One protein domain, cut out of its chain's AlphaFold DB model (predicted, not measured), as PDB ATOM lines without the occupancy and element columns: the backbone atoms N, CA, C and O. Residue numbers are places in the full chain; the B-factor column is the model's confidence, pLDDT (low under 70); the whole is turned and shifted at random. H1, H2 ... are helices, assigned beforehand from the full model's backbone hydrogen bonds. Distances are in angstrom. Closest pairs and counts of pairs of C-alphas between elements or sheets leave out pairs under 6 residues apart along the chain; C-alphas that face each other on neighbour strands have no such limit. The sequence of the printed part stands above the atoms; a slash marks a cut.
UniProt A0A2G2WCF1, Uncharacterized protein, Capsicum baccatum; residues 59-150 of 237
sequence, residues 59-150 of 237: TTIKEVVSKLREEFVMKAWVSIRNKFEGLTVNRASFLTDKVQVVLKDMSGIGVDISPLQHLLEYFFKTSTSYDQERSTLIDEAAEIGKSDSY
ATOM      1  N   THR A  59     183.116 137.344 190.070       76.81
ATOM      2  CA  THR A  59     182.893 138.788 189.874       76.81
ATOM      3  C   THR A  59     182.240 139.075 188.528       76.81
ATOM      4  O   THR A  59     181.271 139.827 188.477       76.81
ATOM      5  N   THR A  60     182.682 138.399 187.465       79.88
ATOM      6  CA  THR A  60     182.102 138.551 186.121       79.88
ATOM      7  C   THR A  60     180.637 138.103 186.092       79.88
ATOM      8  O   THR A  60     179.784 138.803 185.552       79.88
ATOM      9  N   ILE A  61     180.298 136.984 186.744       79.12
ATOM     10  CA  ILE A  61     178.910 136.500 186.849       79.12
ATOM     11  C   ILE A  61     178.043 137.493 187.631       79.12
ATOM     12  O   ILE A  61     176.932 137.807 187.205       79.12
ATOM     13  N   LYS A  62     178.542 138.033 188.750       82.69
ATOM     14  CA  LYS A  62     177.811 139.040 189.539       82.69
ATOM     15  C   LYS A  62     177.556 140.324 188.750       82.69
ATOM     16  O   LYS A  62     176.466 140.888 188.853       82.69
ATOM     17  N   GLU A  63     178.522 140.773 187.955       86.75
ATOM     18  CA  GLU A  63     178.360 141.934 187.073       86.75
ATOM     19  C   GLU A  63     177.321 141.680 185.981       86.75
ATOM     20  O   GLU A  63     176.452 142.523 185.757       86.75
ATOM     21  N   VAL A  64     177.360 140.508 185.343       79.81
ATOM     22  CA  VAL A  64     176.378 140.120 184.321       79.81
ATOM     23  C   VAL A  64     174.971 140.056 184.914       79.81
ATOM     24  O   VAL A  64     174.050 140.640 184.349       79.81
ATOM     25  N   VAL A  65     174.797 139.433 186.085       77.88
ATOM     26  CA  VAL A  65     173.499 139.368 186.784       77.88
ATOM     27  C   VAL A  65     172.999 140.766 187.162       77.88
ATOM     28  O   VAL A  65     171.811 141.056 187.015       77.88
ATOM     29  N   SER A  66     173.892 141.651 187.609       76.94
ATOM     30  CA  SER A  66     173.531 143.026 187.972       76.94
ATOM     31  C   SER A  66     173.081 143.836 186.755       76.94
ATOM     32  O   SER A  66     172.038 144.484 186.820       76.94
ATOM     33  N   LYS A  67     173.798 143.730 185.627       81.50
ATOM     34  CA  LYS A  67     173.404 144.356 184.354       81.50
ATOM     35  C   LYS A  67     172.065 143.823 183.853       81.50
ATOM     36  O   LYS A  67     171.195 144.605 183.488       81.50
ATOM     37  N   LEU A  68     171.860 142.505 183.910       72.31
ATOM     38  CA  LEU A  68     170.601 141.881 183.496       72.31
ATOM     39  C   LEU A  68     169.418 142.374 184.346       72.31
ATOM     40  O   LEU A  68     168.335 142.646 183.827       72.31
ATOM     41  N   ARG A  69     169.636 142.532 185.658       76.50
ATOM     42  CA  ARG A  69     168.644 143.076 186.593       76.50
ATOM     43  C   ARG A  69     168.332 144.543 186.302       76.50
ATOM     44  O   ARG A  69     167.164 144.921 186.322       76.50
ATOM     45  N   GLU A  70     169.345 145.363 186.041       78.31
ATOM     46  CA  GLU A  70     169.171 146.779 185.701       78.31
ATOM     47  C   GLU A  70     168.404 146.949 184.384       78.31
ATOM     48  O   GLU A  70     167.423 147.692 184.332       78.31
ATOM     49  N   GLU A  71     168.764 146.187 183.349       79.31
ATOM     50  CA  GLU A  71     168.045 146.183 182.074       79.31
ATOM     51  C   GLU A  71     166.583 145.761 182.233       79.31
ATOM     52  O   GLU A  71     165.694 146.370 181.631       79.31
ATOM     53  N   PHE A  72     166.315 144.741 183.052       78.25
ATOM     54  CA  PHE A  72     164.952 144.301 183.343       78.25
ATOM     55  C   PHE A  72     164.142 145.397 184.043       78.25
ATOM     56  O   PHE A  72     163.028 145.702 183.613       78.25
ATOM     57  N   VAL A  73     164.709 146.038 185.072       76.75
ATOM     58  CA  VAL A  73     164.060 147.143 185.799       76.75
ATOM     59  C   VAL A  73     163.785 148.323 184.868       76.75
ATOM     60  O   VAL A  73     162.679 148.863 184.874       76.75
ATOM     61  N   MET A  74     164.740 148.691 184.012       78.88
ATOM     62  CA  MET A  74     164.573 149.794 183.063       78.88
ATOM     63  C   MET A  74     163.519 149.478 181.996       78.88
ATOM     64  O   MET A  74     162.674 150.326 181.704       78.88
ATOM     65  N   LYS A  75     163.490 148.250 181.459       80.38
ATOM     66  CA  LYS A  75     162.443 147.807 180.520       80.38
ATOM     67  C   LYS A  75     161.061 147.787 181.175       80.38
ATOM     68  O   LYS A  75     160.094 148.251 180.571       80.38
ATOM     69  N   ALA A  76     160.964 147.305 182.413       71.56
ATOM     70  CA  ALA A  76     159.729 147.341 183.189       71.56
ATOM     71  C   ALA A  76     159.256 148.786 183.417       71.56
ATOM     72  O   ALA A  76     158.081 149.085 183.213       71.56
ATOM     73  N   TRP A  77     160.172 149.701 183.745       76.25
ATOM     74  CA  TRP A  77     159.864 151.115 183.961       76.25
ATOM     75  C   TRP A  77     159.387 151.830 182.694       76.25
ATOM     76  O   TRP A  77     158.407 152.570 182.738       76.25
ATOM     77  N   VAL A  78     160.028 151.580 181.550       80.06
ATOM     78  CA  VAL A  78     159.588 152.109 180.247       80.06
ATOM     79  C   VAL A  78     158.211 151.559 179.874       80.06
ATOM     80  O   VAL A  78     157.350 152.311 179.431       80.06
ATOM     81  N   SER A  79     157.959 150.269 180.112       76.12
ATOM     82  CA  SER A  79     156.647 149.652 179.871       76.12
ATOM     83  C   SER A  79     155.546 150.274 180.735       76.12
ATOM     84  O   SER A  79     154.474 150.603 180.228       76.12
ATOM     85  N   ILE A  80     155.826 150.501 182.023       68.94
ATOM     86  CA  ILE A  80     154.930 151.226 182.932       68.94
ATOM     87  C   ILE A  80     154.685 152.634 182.385       68.94
ATOM     88  O   ILE A  80     153.537 152.996 182.158       68.94
ATOM     89  N   ARG A  81     155.732 153.404 182.075       73.00
ATOM     90  CA  ARG A  81     155.597 154.772 181.552       73.00
ATOM     91  C   ARG A  81     154.745 154.838 180.283       73.00
ATOM     92  O   ARG A  81     153.804 155.621 180.238       73.00
ATOM     93  N   ASN A  82     155.003 153.974 179.305       76.88
ATOM     94  CA  ASN A  82     154.254 153.949 178.045       76.88
ATOM     95  C   ASN A  82     152.776 153.586 178.266       76.88
ATOM     96  O   ASN A  82     151.893 154.135 177.613       76.88
ATOM     97  N   LYS A  83     152.477 152.687 179.217       69.25
ATOM     98  CA  LYS A  83     151.090 152.368 179.603       69.25
ATOM     99  C   LYS A  83     150.385 153.537 180.307       69.25
ATOM    100  O   LYS A  83     149.154 153.562 180.338       69.25
ATOM    101  N   PHE A  84     151.146 154.478 180.863       63.56
ATOM    102  CA  PHE A  84     150.642 155.664 181.553       63.56
ATOM    103  C   PHE A  84     150.543 156.900 180.651       63.56
ATOM    104  O   PHE A  84     149.714 157.763 180.912       63.56
ATOM    105  N   GLU A  85     151.329 156.975 179.578       68.25
ATOM    106  CA  GLU A  85     151.416 158.136 178.678       68.25
ATOM    107  C   GLU A  85     150.105 158.438 177.923       68.25
ATOM    108  O   GLU A  85     149.863 159.571 177.524       68.25
ATOM    109  N   GLY A  86     149.205 157.455 177.797       61.19
ATOM    110  CA  GLY A  86     147.867 157.624 177.208       61.19
ATOM    111  C   GLY A  86     146.727 157.824 178.214       61.19
ATOM    112  O   GLY A  86     145.559 157.815 177.824       61.19
ATOM    113  N   LEU A  87     147.023 157.930 179.513       60.66
ATOM    114  CA  LEU A  87     146.006 158.088 180.547       60.66
ATOM    115  C   LEU A  87     145.747 159.568 180.810       60.66
ATOM    116  O   LEU A  87     146.555 160.247 181.433       60.66
ATOM    117  N   THR A  88     144.580 160.067 180.403       54.62
ATOM    118  CA  THR A  88     144.021 161.299 180.966       54.62
ATOM    119  C   THR A  88     143.698 161.034 182.437       54.62
ATOM    120  O   THR A  88     142.677 160.436 182.782       54.62
ATOM    121  N   VAL A  89     144.637 161.390 183.317       55.12
ATOM    122  CA  VAL A  89     144.552 161.170 184.766       55.12
ATOM    123  C   VAL A  89     143.506 162.107 185.356       55.12
ATOM    124  O   VAL A  89     143.819 163.146 185.920       55.12
ATOM    125  N   ASN A  90     142.238 161.732 185.222       57.28
ATOM    126  CA  ASN A  90     141.154 162.414 185.922       57.28
ATOM    127  C   ASN A  90     140.845 161.749 187.271       57.28
ATOM    128  O   ASN A  90     140.142 162.346 188.081       57.28
ATOM    129  N   ARG A  91     141.352 160.529 187.533       60.00
ATOM    130  CA  ARG A  91     141.156 159.813 188.806       60.00
ATOM    131  C   ARG A  91     142.325 158.889 189.156       60.00
ATOM    132  O   ARG A  91     142.649 157.986 188.386       60.00
ATOM    133  N   ALA A  92     142.877 159.064 190.356       61.59
ATOM    134  CA  ALA A  92     143.902 158.196 190.937       61.59
ATOM    135  C   ALA A  92     143.448 156.727 191.056       61.59
ATOM    136  O   ALA A  92     144.255 155.824 190.853       61.59
ATOM    137  N   SER A  93     142.151 156.477 191.276       65.69
ATOM    138  CA  SER A  93     141.593 155.121 191.401       65.69
ATOM    139  C   SER A  93     141.788 154.260 190.149       65.69
ATOM    140  O   SER A  93     142.190 153.106 190.247       65.69
ATOM    141  N   PHE A  94     141.606 154.835 188.955       69.88
ATOM    142  CA  PHE A  94     141.817 154.121 187.690       69.88
ATOM    143  C   PHE A  94     143.282 153.719 187.481       69.88
ATOM    144  O   PHE A  94     143.592 152.703 186.856       69.88
ATOM    145  N   LEU A  95     144.194 154.538 188.005       70.19
ATOM    146  CA  LEU A  95     145.625 154.294 187.954       70.19
ATOM    147  C   LEU A  95     146.020 153.157 188.896       70.19
ATOM    148  O   LEU A  95     146.805 152.292 188.509       70.19
ATOM    149  N   THR A  96     145.434 153.124 190.096       76.56
ATOM    150  CA  THR A  96     145.617 152.043 191.070       76.56
ATOM    151  C   THR A  96     145.223 150.691 190.480       76.56
ATOM    152  O   THR A  96     146.039 149.769 190.504       76.56
ATOM    153  N   ASP A  97     144.044 150.589 189.860       78.38
ATOM    154  CA  ASP A  97     143.558 149.337 189.261       78.38
ATOM    155  C   ASP A  97     144.493 148.832 188.149       78.38
ATOM    156  O   ASP A  97     144.868 147.658 188.103       78.38
ATOM    157  N   LYS A  98     144.948 149.733 187.266       76.62
ATOM    158  CA  LYS A  98     145.883 149.385 186.184       76.62
ATOM    159  C   LYS A  98     147.244 148.935 186.700       76.62
ATOM    160  O   LYS A  98     147.834 148.007 186.147       76.62
ATOM    161  N   VAL A  99     147.746 149.584 187.744       79.94
ATOM    162  CA  VAL A  99     149.019 149.216 188.367       79.94
ATOM    163  C   VAL A  99     148.925 147.865 189.059       79.94
ATOM    164  O   VAL A  99     149.839 147.056 188.909       79.94
ATOM    165  N   GLN A 100     147.814 147.570 189.735       83.12
ATOM    166  CA  GLN A 100     147.590 146.262 190.349       83.12
ATOM    167  C   GLN A 100     147.606 145.123 189.321       83.12
ATOM    168  O   GLN A 100     148.222 144.090 189.579       83.12
ATOM    169  N   VAL A 101     147.007 145.314 188.137       81.00
ATOM    170  CA  VAL A 101     147.059 144.322 187.045       81.00
ATOM    171  C   VAL A 101     148.503 144.052 186.609       81.00
ATOM    172  O   VAL A 101     148.912 142.899 186.515       81.00
ATOM    173  N   VAL A 102     149.311 145.100 186.418       80.19
ATOM    174  CA  VAL A 102     150.720 144.953 186.011       80.19
ATOM    175  C   VAL A 102     151.563 144.278 187.096       80.19
ATOM    176  O   VAL A 102     152.383 143.418 186.787       80.19
ATOM    177  N   LEU A 103     151.354 144.626 188.368       83.00
ATOM    178  CA  LEU A 103     152.045 143.984 189.489       83.00
ATOM    179  C   LEU A 103     151.690 142.496 189.585       83.00
ATOM    180  O   LEU A 103     152.561 141.671 189.849       83.00
ATOM    181  N   LYS A 104     150.428 142.135 189.328       85.56
ATOM    182  CA  LYS A 104     149.989 140.737 189.293       85.56
ATOM    183  C   LYS A 104     150.696 139.954 188.186       85.56
ATOM    184  O   LYS A 104     151.206 138.870 188.463       85.56
ATOM    185  N   ASP A 105     150.814 140.522 186.988       79.56
ATOM    186  CA  ASP A 105     151.562 139.907 185.881       79.56
ATOM    187  C   ASP A 105     153.048 139.708 186.237       79.56
ATOM    188  O   ASP A 105     153.626 138.661 185.952       79.56
ATOM    189  N   MET A 106     153.661 140.682 186.921       77.69
ATOM    190  CA  MET A 106     155.060 140.608 187.364       77.69
ATOM    191  C   MET A 106     155.292 139.553 188.453       77.69
ATOM    192  O   MET A 106     156.339 138.908 188.463       77.69
ATOM    193  N   SER A 107     154.315 139.335 189.339       79.50
ATOM    194  CA  SER A 107     154.406 138.318 190.398       79.50
ATOM    195  C   SER A 107     154.517 136.890 189.850       79.50
ATOM    196  O   SER A 107     155.159 136.038 190.460       79.50
ATOM    197  N   GLY A 108     153.963 136.635 188.657       80.56
ATOM    198  CA  GLY A 108     154.011 135.326 188.000       80.56
ATOM    199  C   GLY A 108     155.398 134.918 187.494       80.56
ATOM    200  O   GLY A 108     155.591 133.768 187.114       80.56
ATOM    201  N   ILE A 109     156.370 135.837 187.499       79.56
ATOM    202  CA  ILE A 109     157.735 135.622 186.986       79.56
ATOM    203  C   ILE A 109     158.677 135.082 188.089       79.56
ATOM    204  O   ILE A 109     159.836 134.775 187.829       79.56
ATOM    205  N   GLY A 110     158.194 134.919 189.328       77.69
ATOM    206  CA  GLY A 110     158.990 134.380 190.441       77.69
ATOM    207  C   GLY A 110     159.974 135.382 191.062       77.69
ATOM    208  O   GLY A 110     160.860 134.988 191.815       77.69
ATOM    209  N   VAL A 111     159.825 136.675 190.758       80.06
ATOM    210  CA  VAL A 111     160.581 137.777 191.373       80.06
ATOM    211  C   VAL A 111     159.803 138.310 192.577       80.06
ATOM    212  O   VAL A 111     158.600 138.545 192.472       80.06
ATOM    213  N   ASP A 112     160.477 138.541 193.707       84.19
ATOM    214  CA  ASP A 112     159.859 139.207 194.860       84.19
ATOM    215  C   ASP A 112     159.587 140.684 194.544       84.19
ATOM    216  O   ASP A 112     160.502 141.496 194.387       84.19
ATOM    217  N   ILE A 113     158.302 141.019 194.438       84.75
ATOM    218  CA  ILE A 113     157.814 142.368 194.144       84.75
ATOM    219  C   ILE A 113     157.192 143.057 195.365       84.75
ATOM    220  O   ILE A 113     156.658 144.161 195.231       84.75
ATOM    221  N   SER A 114     157.263 142.449 196.552       87.06
ATOM    222  CA  SER A 114     156.642 142.978 197.776       87.06
ATOM    223  C   SER A 114     157.080 144.417 198.105       87.06
ATOM    224  O   SER A 114     156.214 145.246 198.398       87.06
ATOM    225  N   PRO A 115     158.375 144.792 197.973       85.81
ATOM    226  CA  PRO A 115     158.806 146.172 198.215       85.81
ATOM    227  C   PRO A 115     158.154 147.189 197.269       85.81
ATOM    228  O   PRO A 115     157.845 148.311 197.670       85.81
ATOM    229  N   LEU A 116     157.920 146.799 196.013       81.62
ATOM    230  CA  LEU A 116     157.298 147.655 195.006       81.62
ATOM    231  C   LEU A 116     155.794 147.815 195.262       81.62
ATOM    232  O   LEU A 116     155.275 148.923 195.150       81.62
ATOM    233  N   GLN A 117     155.110 146.732 195.641       84.50
ATOM    234  CA  GLN A 117     153.692 146.769 196.005       84.50
ATOM    235  C   GLN A 117     153.445 147.716 197.184       84.50
ATOM    236  O   GLN A 117     152.604 148.605 197.076       84.50
ATOM    237  N   HIS A 118     154.231 147.592 198.257       87.31
ATOM    238  CA  HIS A 118     154.099 148.442 199.443       87.31
ATOM    239  C   HIS A 118     154.378 149.925 199.136       87.31
ATOM    240  O   HIS A 118     153.667 150.811 199.611       87.31
ATOM    241  N   LEU A 119     155.386 150.219 198.302       86.00
ATOM    242  CA  LEU A 119     155.680 151.588 197.865       86.00
ATOM    243  C   LEU A 119     154.520 152.196 197.063       86.00
ATOM    244  O   LEU A 119     154.144 153.347 197.291       86.00
ATOM    245  N   LEU A 120     153.956 151.433 196.126       84.00
ATOM    246  CA  LEU A 120     152.852 151.894 195.286       84.00
ATOM    247  C   LEU A 120     151.564 152.063 196.093       84.00
ATOM    248  O   LEU A 120     150.869 153.057 195.914       84.00
ATOM    249  N   GLU A 121     151.273 151.153 197.020       87.25
ATOM    250  CA  GLU A 121     150.146 151.279 197.947       87.25
ATOM    251  C   GLU A 121     150.258 152.553 198.794       87.25
ATOM    252  O   GLU A 121     149.312 153.344 198.853       87.25
ATOM    253  N   TYR A 122     151.434 152.809 199.380       87.88
ATOM    254  CA  TYR A 122     151.695 154.039 200.130       87.88
ATOM    255  C   TYR A 122     151.504 155.294 199.265       87.88
ATOM    256  O   TYR A 122     150.859 156.258 199.692       87.88
ATOM    257  N   PHE A 123     152.020 155.278 198.034       84.75
ATOM    258  CA  PHE A 123     151.873 156.382 197.087       84.75
ATOM    259  C   PHE A 123     150.402 156.652 196.743       84.75
ATOM    260  O   PHE A 123     149.948 157.790 196.853       84.75
ATOM    261  N   PHE A 124     149.628 155.620 196.395       84.69
ATOM    262  CA  PHE A 124     148.209 155.772 196.055       84.69
ATOM    263  C   PHE A 124     147.359 156.224 197.238       84.69
ATOM    264  O   PHE A 124     146.480 157.075 197.071       84.69
ATOM    265  N   LYS A 125     147.640 155.715 198.441       89.12
ATOM    266  CA  LYS A 125     146.982 156.165 199.671       89.12
ATOM    267  C   LYS A 125     147.237 157.652 199.923       89.12
ATOM    268  O   LYS A 125     146.298 158.397 200.187       89.12
ATOM    269  N   THR A 126     148.489 158.085 199.775       82.56
ATOM    270  CA  THR A 126     148.878 159.495 199.928       82.56
ATOM    271  C   THR A 126     148.215 160.373 198.864       82.56
ATOM    272  O   THR A 126     147.641 161.404 199.197       82.56
ATOM    273  N   SER A 127     148.221 159.940 197.599       80.81
ATOM    274  CA  SER A 127     147.571 160.660 196.494       80.81
ATOM    275  C   SER A 127     146.068 160.819 196.721       80.81
ATOM    276  O   SER A 127     145.533 161.898 196.505       80.81
ATOM    277  N   THR A 128     145.393 159.770 197.197       86.44
ATOM    278  CA  THR A 128     143.950 159.813 197.477       86.44
ATOM    279  C   THR A 128     143.637 160.770 198.626       86.44
ATOM    280  O   THR A 128     142.694 161.549 198.526       86.44
ATOM    281  N   SER A 129     144.447 160.752 199.691       86.88
ATOM    282  CA  SER A 129     144.315 161.694 200.811       86.88
ATOM    283  C   SER A 129     144.469 163.141 200.344       86.88
ATOM    284  O   SER A 129     143.642 163.985 200.675       86.88
ATOM    285  N   TYR A 130     145.487 163.417 199.525       86.81
ATOM    286  CA  TYR A 130     145.710 164.743 198.954       86.81
ATOM    287  C   TYR A 130     144.548 165.195 198.061       86.81
ATOM    288  O   TYR A 130     144.070 166.319 198.198       86.81
ATOM    289  N   ASP A 131     144.061 164.327 197.169       86.69
ATOM    290  CA  ASP A 131     142.926 164.640 196.292       86.69
ATOM    291  C   ASP A 131     141.657 164.942 197.099       86.69
ATOM    292  O   ASP A 131     140.911 165.864 196.762       86.69
ATOM    293  N   GLN A 132     141.435 164.205 198.190       90.56
ATOM    294  CA  GLN A 132     140.315 164.423 199.098       90.56
ATOM    295  C   GLN A 132     140.432 165.760 199.838       90.56
ATOM    296  O   GLN A 132     139.491 166.548 199.800       90.56
ATOM    297  N   GLU A 133     141.577 166.050 200.461       90.38
ATOM    298  CA  GLU A 133     141.824 167.334 201.136       90.38
ATOM    299  C   GLU A 133     141.682 168.514 200.174       90.38
ATOM    300  O   GLU A 133     141.037 169.515 200.487       90.38
ATOM    301  N   ARG A 134     142.228 168.378 198.962       89.44
ATOM    302  CA  ARG A 134     142.105 169.384 197.908       89.44
ATOM    303  C   ARG A 134     140.649 169.604 197.504       89.44
ATOM    304  O   ARG A 134     140.264 170.751 197.294       89.44
ATOM    305  N   SER A 135     139.854 168.542 197.375       90.19
ATOM    306  CA  SER A 135     138.424 168.663 197.068       90.19
ATOM    307  C   SER A 135     137.682 169.404 198.179       90.19
ATOM    308  O   SER A 135     136.965 170.354 197.883       90.19
ATOM    309  N   THR A 136     137.921 169.044 199.443       95.56
ATOM    310  CA  THR A 136     137.327 169.728 200.603       95.56
ATOM    311  C   THR A 136     137.670 171.215 200.608       95.56
ATOM    312  O   THR A 136     136.790 172.052 200.776       95.56
ATOM    313  N   LEU A 137     138.932 171.566 200.348       94.31
ATOM    314  CA  LEU A 137     139.366 172.961 200.291       94.31
ATOM    315  C   LEU A 137     138.684 173.740 199.154       94.31
ATOM    316  O   LEU A 137     138.365 174.916 199.321       94.31
ATOM    317  N   ILE A 138     138.454 173.106 198.000       93.50
ATOM    318  CA  ILE A 138     137.713 173.718 196.886       93.50
ATOM    319  C   ILE A 138     136.267 174.007 197.299       93.50
ATOM    320  O   ILE A 138     135.773 175.102 197.024       93.50
ATOM    321  N   ASP A 139     135.611 173.063 197.973       95.44
ATOM    322  CA  ASP A 139     134.240 173.233 198.455       95.44
ATOM    323  C   ASP A 139     134.158 174.343 199.516       95.44
ATOM    324  O   ASP A 139     133.320 175.239 199.412       95.44
ATOM    325  N   GLU A 140     135.086 174.365 200.477       96.44
ATOM    326  CA  GLU A 140     135.194 175.437 201.476       96.44
ATOM    327  C   GLU A 140     135.413 176.808 200.824       96.44
ATOM    328  O   GLU A 140     134.745 177.781 201.174       96.44
ATOM    329  N   ALA A 141     136.309 176.902 199.839       94.00
ATOM    330  CA  ALA A 141     136.549 178.141 199.104       94.00
ATOM    331  C   ALA A 141     135.308 178.591 198.317       94.00
ATOM    332  O   ALA A 141     135.025 179.792 198.245       94.00
ATOM    333  N   ALA A 142     134.550 177.650 197.748       95.56
ATOM    334  CA  ALA A 142     133.294 177.943 197.070       95.56
ATOM    335  C   ALA A 142     132.236 178.478 198.048       95.56
ATOM    336  O   ALA A 142     131.547 179.443 197.719       95.56
ATOM    337  N   GLU A 143     132.135 177.912 199.251       95.75
ATOM    338  CA  GLU A 143     131.229 178.402 200.298       95.75
ATOM    339  C   GLU A 143     131.650 179.774 200.836       95.75
ATOM    340  O   GLU A 143     130.820 180.681 200.936       95.75
ATOM    341  N   ILE A 144     132.947 179.999 201.074       94.81
ATOM    342  CA  ILE A 144     133.476 181.327 201.427       94.81
ATOM    343  C   ILE A 144     133.132 182.341 200.333       94.81
ATOM    344  O   ILE A 144     132.669 183.440 200.639       94.81
ATOM    345  N   GLY A 145     133.298 181.975 199.060       92.12
ATOM    346  CA  GLY A 145     132.968 182.829 197.919       92.12
ATOM    347  C   GLY A 145     131.485 183.206 197.824       92.12
ATOM    348  O   GLY A 145     131.164 184.256 197.264       92.12
ATOM    349  N   LYS A 146     130.588 182.383 198.383       95.19
ATOM    350  CA  LYS A 146     129.142 182.648 198.473       95.19
ATOM    351  C   LYS A 146     128.747 183.413 199.735       95.19
ATOM    352  O   LYS A 146     127.632 183.920 199.792       95.19
ATOM    353  N   SER A 147     129.618 183.483 200.739       96.56
ATOM    354  CA  SER A 147     129.298 184.147 202.001       96.56
ATOM    355  C   SER A 147     129.049 185.648 201.813       96.56
ATOM    356  O   SER A 147     129.776 186.344 201.097       96.56
ATOM    357  N   ASP A 148     128.042 186.171 202.516       96.88
ATOM    358  CA  ASP A 148     127.663 187.588 202.453       96.88
ATOM    359  C   ASP A 148     128.817 188.524 202.829       96.88
ATOM    360  O   ASP A 148     128.970 189.606 202.259       96.88
ATOM    361  N   SER A 149     129.658 188.115 203.784       95.06
ATOM    362  CA  SER A 149     130.818 188.899 204.214       95.06
ATOM    363  C   SER A 149     131.838 189.063 203.086       95.06
ATOM    364  O   SER A 149     132.318 190.177 202.859       95.06
ATOM    365  N   TYR A 150     132.129 187.990 202.346       96.38
ATOM    366  CA  TYR A 150     133.016 188.029 201.187       96.38
ATOM    367  C   TYR A 150     132.432 188.884 200.061       96.38
ATOM    368  O   TYR A 150     133.133 189.747 199.526       96.38
TER     369      TYR A 150
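Overview. This is residues 59 to 150 of the 237 residues of an uncharacterized protein of Capsicum baccatum (UniProt A0A2G2WCF1). Three helices make a long, slim zigzag: H1 comes in from one end, the shorter H2 folds back, and H3 runs out again beside H2 and on past it to the other end. H2 and H3 form a hairpin of helices, H1 is more loosely placed near H2, and residues 59 to 75 and 132 to 150 stick out at the two opposite ends and make the length. The printed part has 92 residues with three named helices in the order H1, H2, H3 and no named strand; its class is all helix. The whole is extended, with a radius of gyration of the C-alphas of 20.2 A, and spans 75 by 25 by 19 A.

Along the chain. Find C-alpha 59 at (182.893, 138.788, 189.874); from there H1 takes residues 59 to 85, 38.6 A from first to last C-alpha, and ends at C-alpha 85 at (151.416, 158.136, 178.678). After a short link of 6 residues, look for H2 at residues 92 to 107, 22.5 A long. Another short link of 6 residues leads to H3, the longest helix, residues 114 to 146, which runs 48.3 A to C-alpha 146 at (129.142, 182.648, 198.473).

Arrangement. Begin with the helical hairpin of H2 and H3. They touch, and the closest C-alphas are those of Ala 92 and Thr 128, 6.7 A apart. H3 touches H2 with residues 117 to 128 alone. Their lines stand at a shallow tilt of 3 degrees, and they run opposite ways. Next look at H1 and H2, which are near each other, with 12 pairs of C-alphas within 10 A; they only just fail to touch, their closest C-alphas being 8.2 A apart. H1 and H3 are apart. In H1, H2 and H3 every backbone O i to N i+4 pair is within hydrogen-bond range.

Size, cuts and confidence. The two C-alphas farthest apart are those of Thr 60 and Asp 148, at 75.1 A. Residues 59 to 75, which belong to H1, stand free, and so do residues 107 to 112 and residues 132 to 150, of which 132 to 146 belong to H3. Without these stretches, the body of 50 residues spans 28 by 26 by 14 A. The printed part has no cut, and no link is long. The mean pLDDT of the printed part is 81.1; look for the model's low confidence, under 70, at residue 80 and residues 83 to 94.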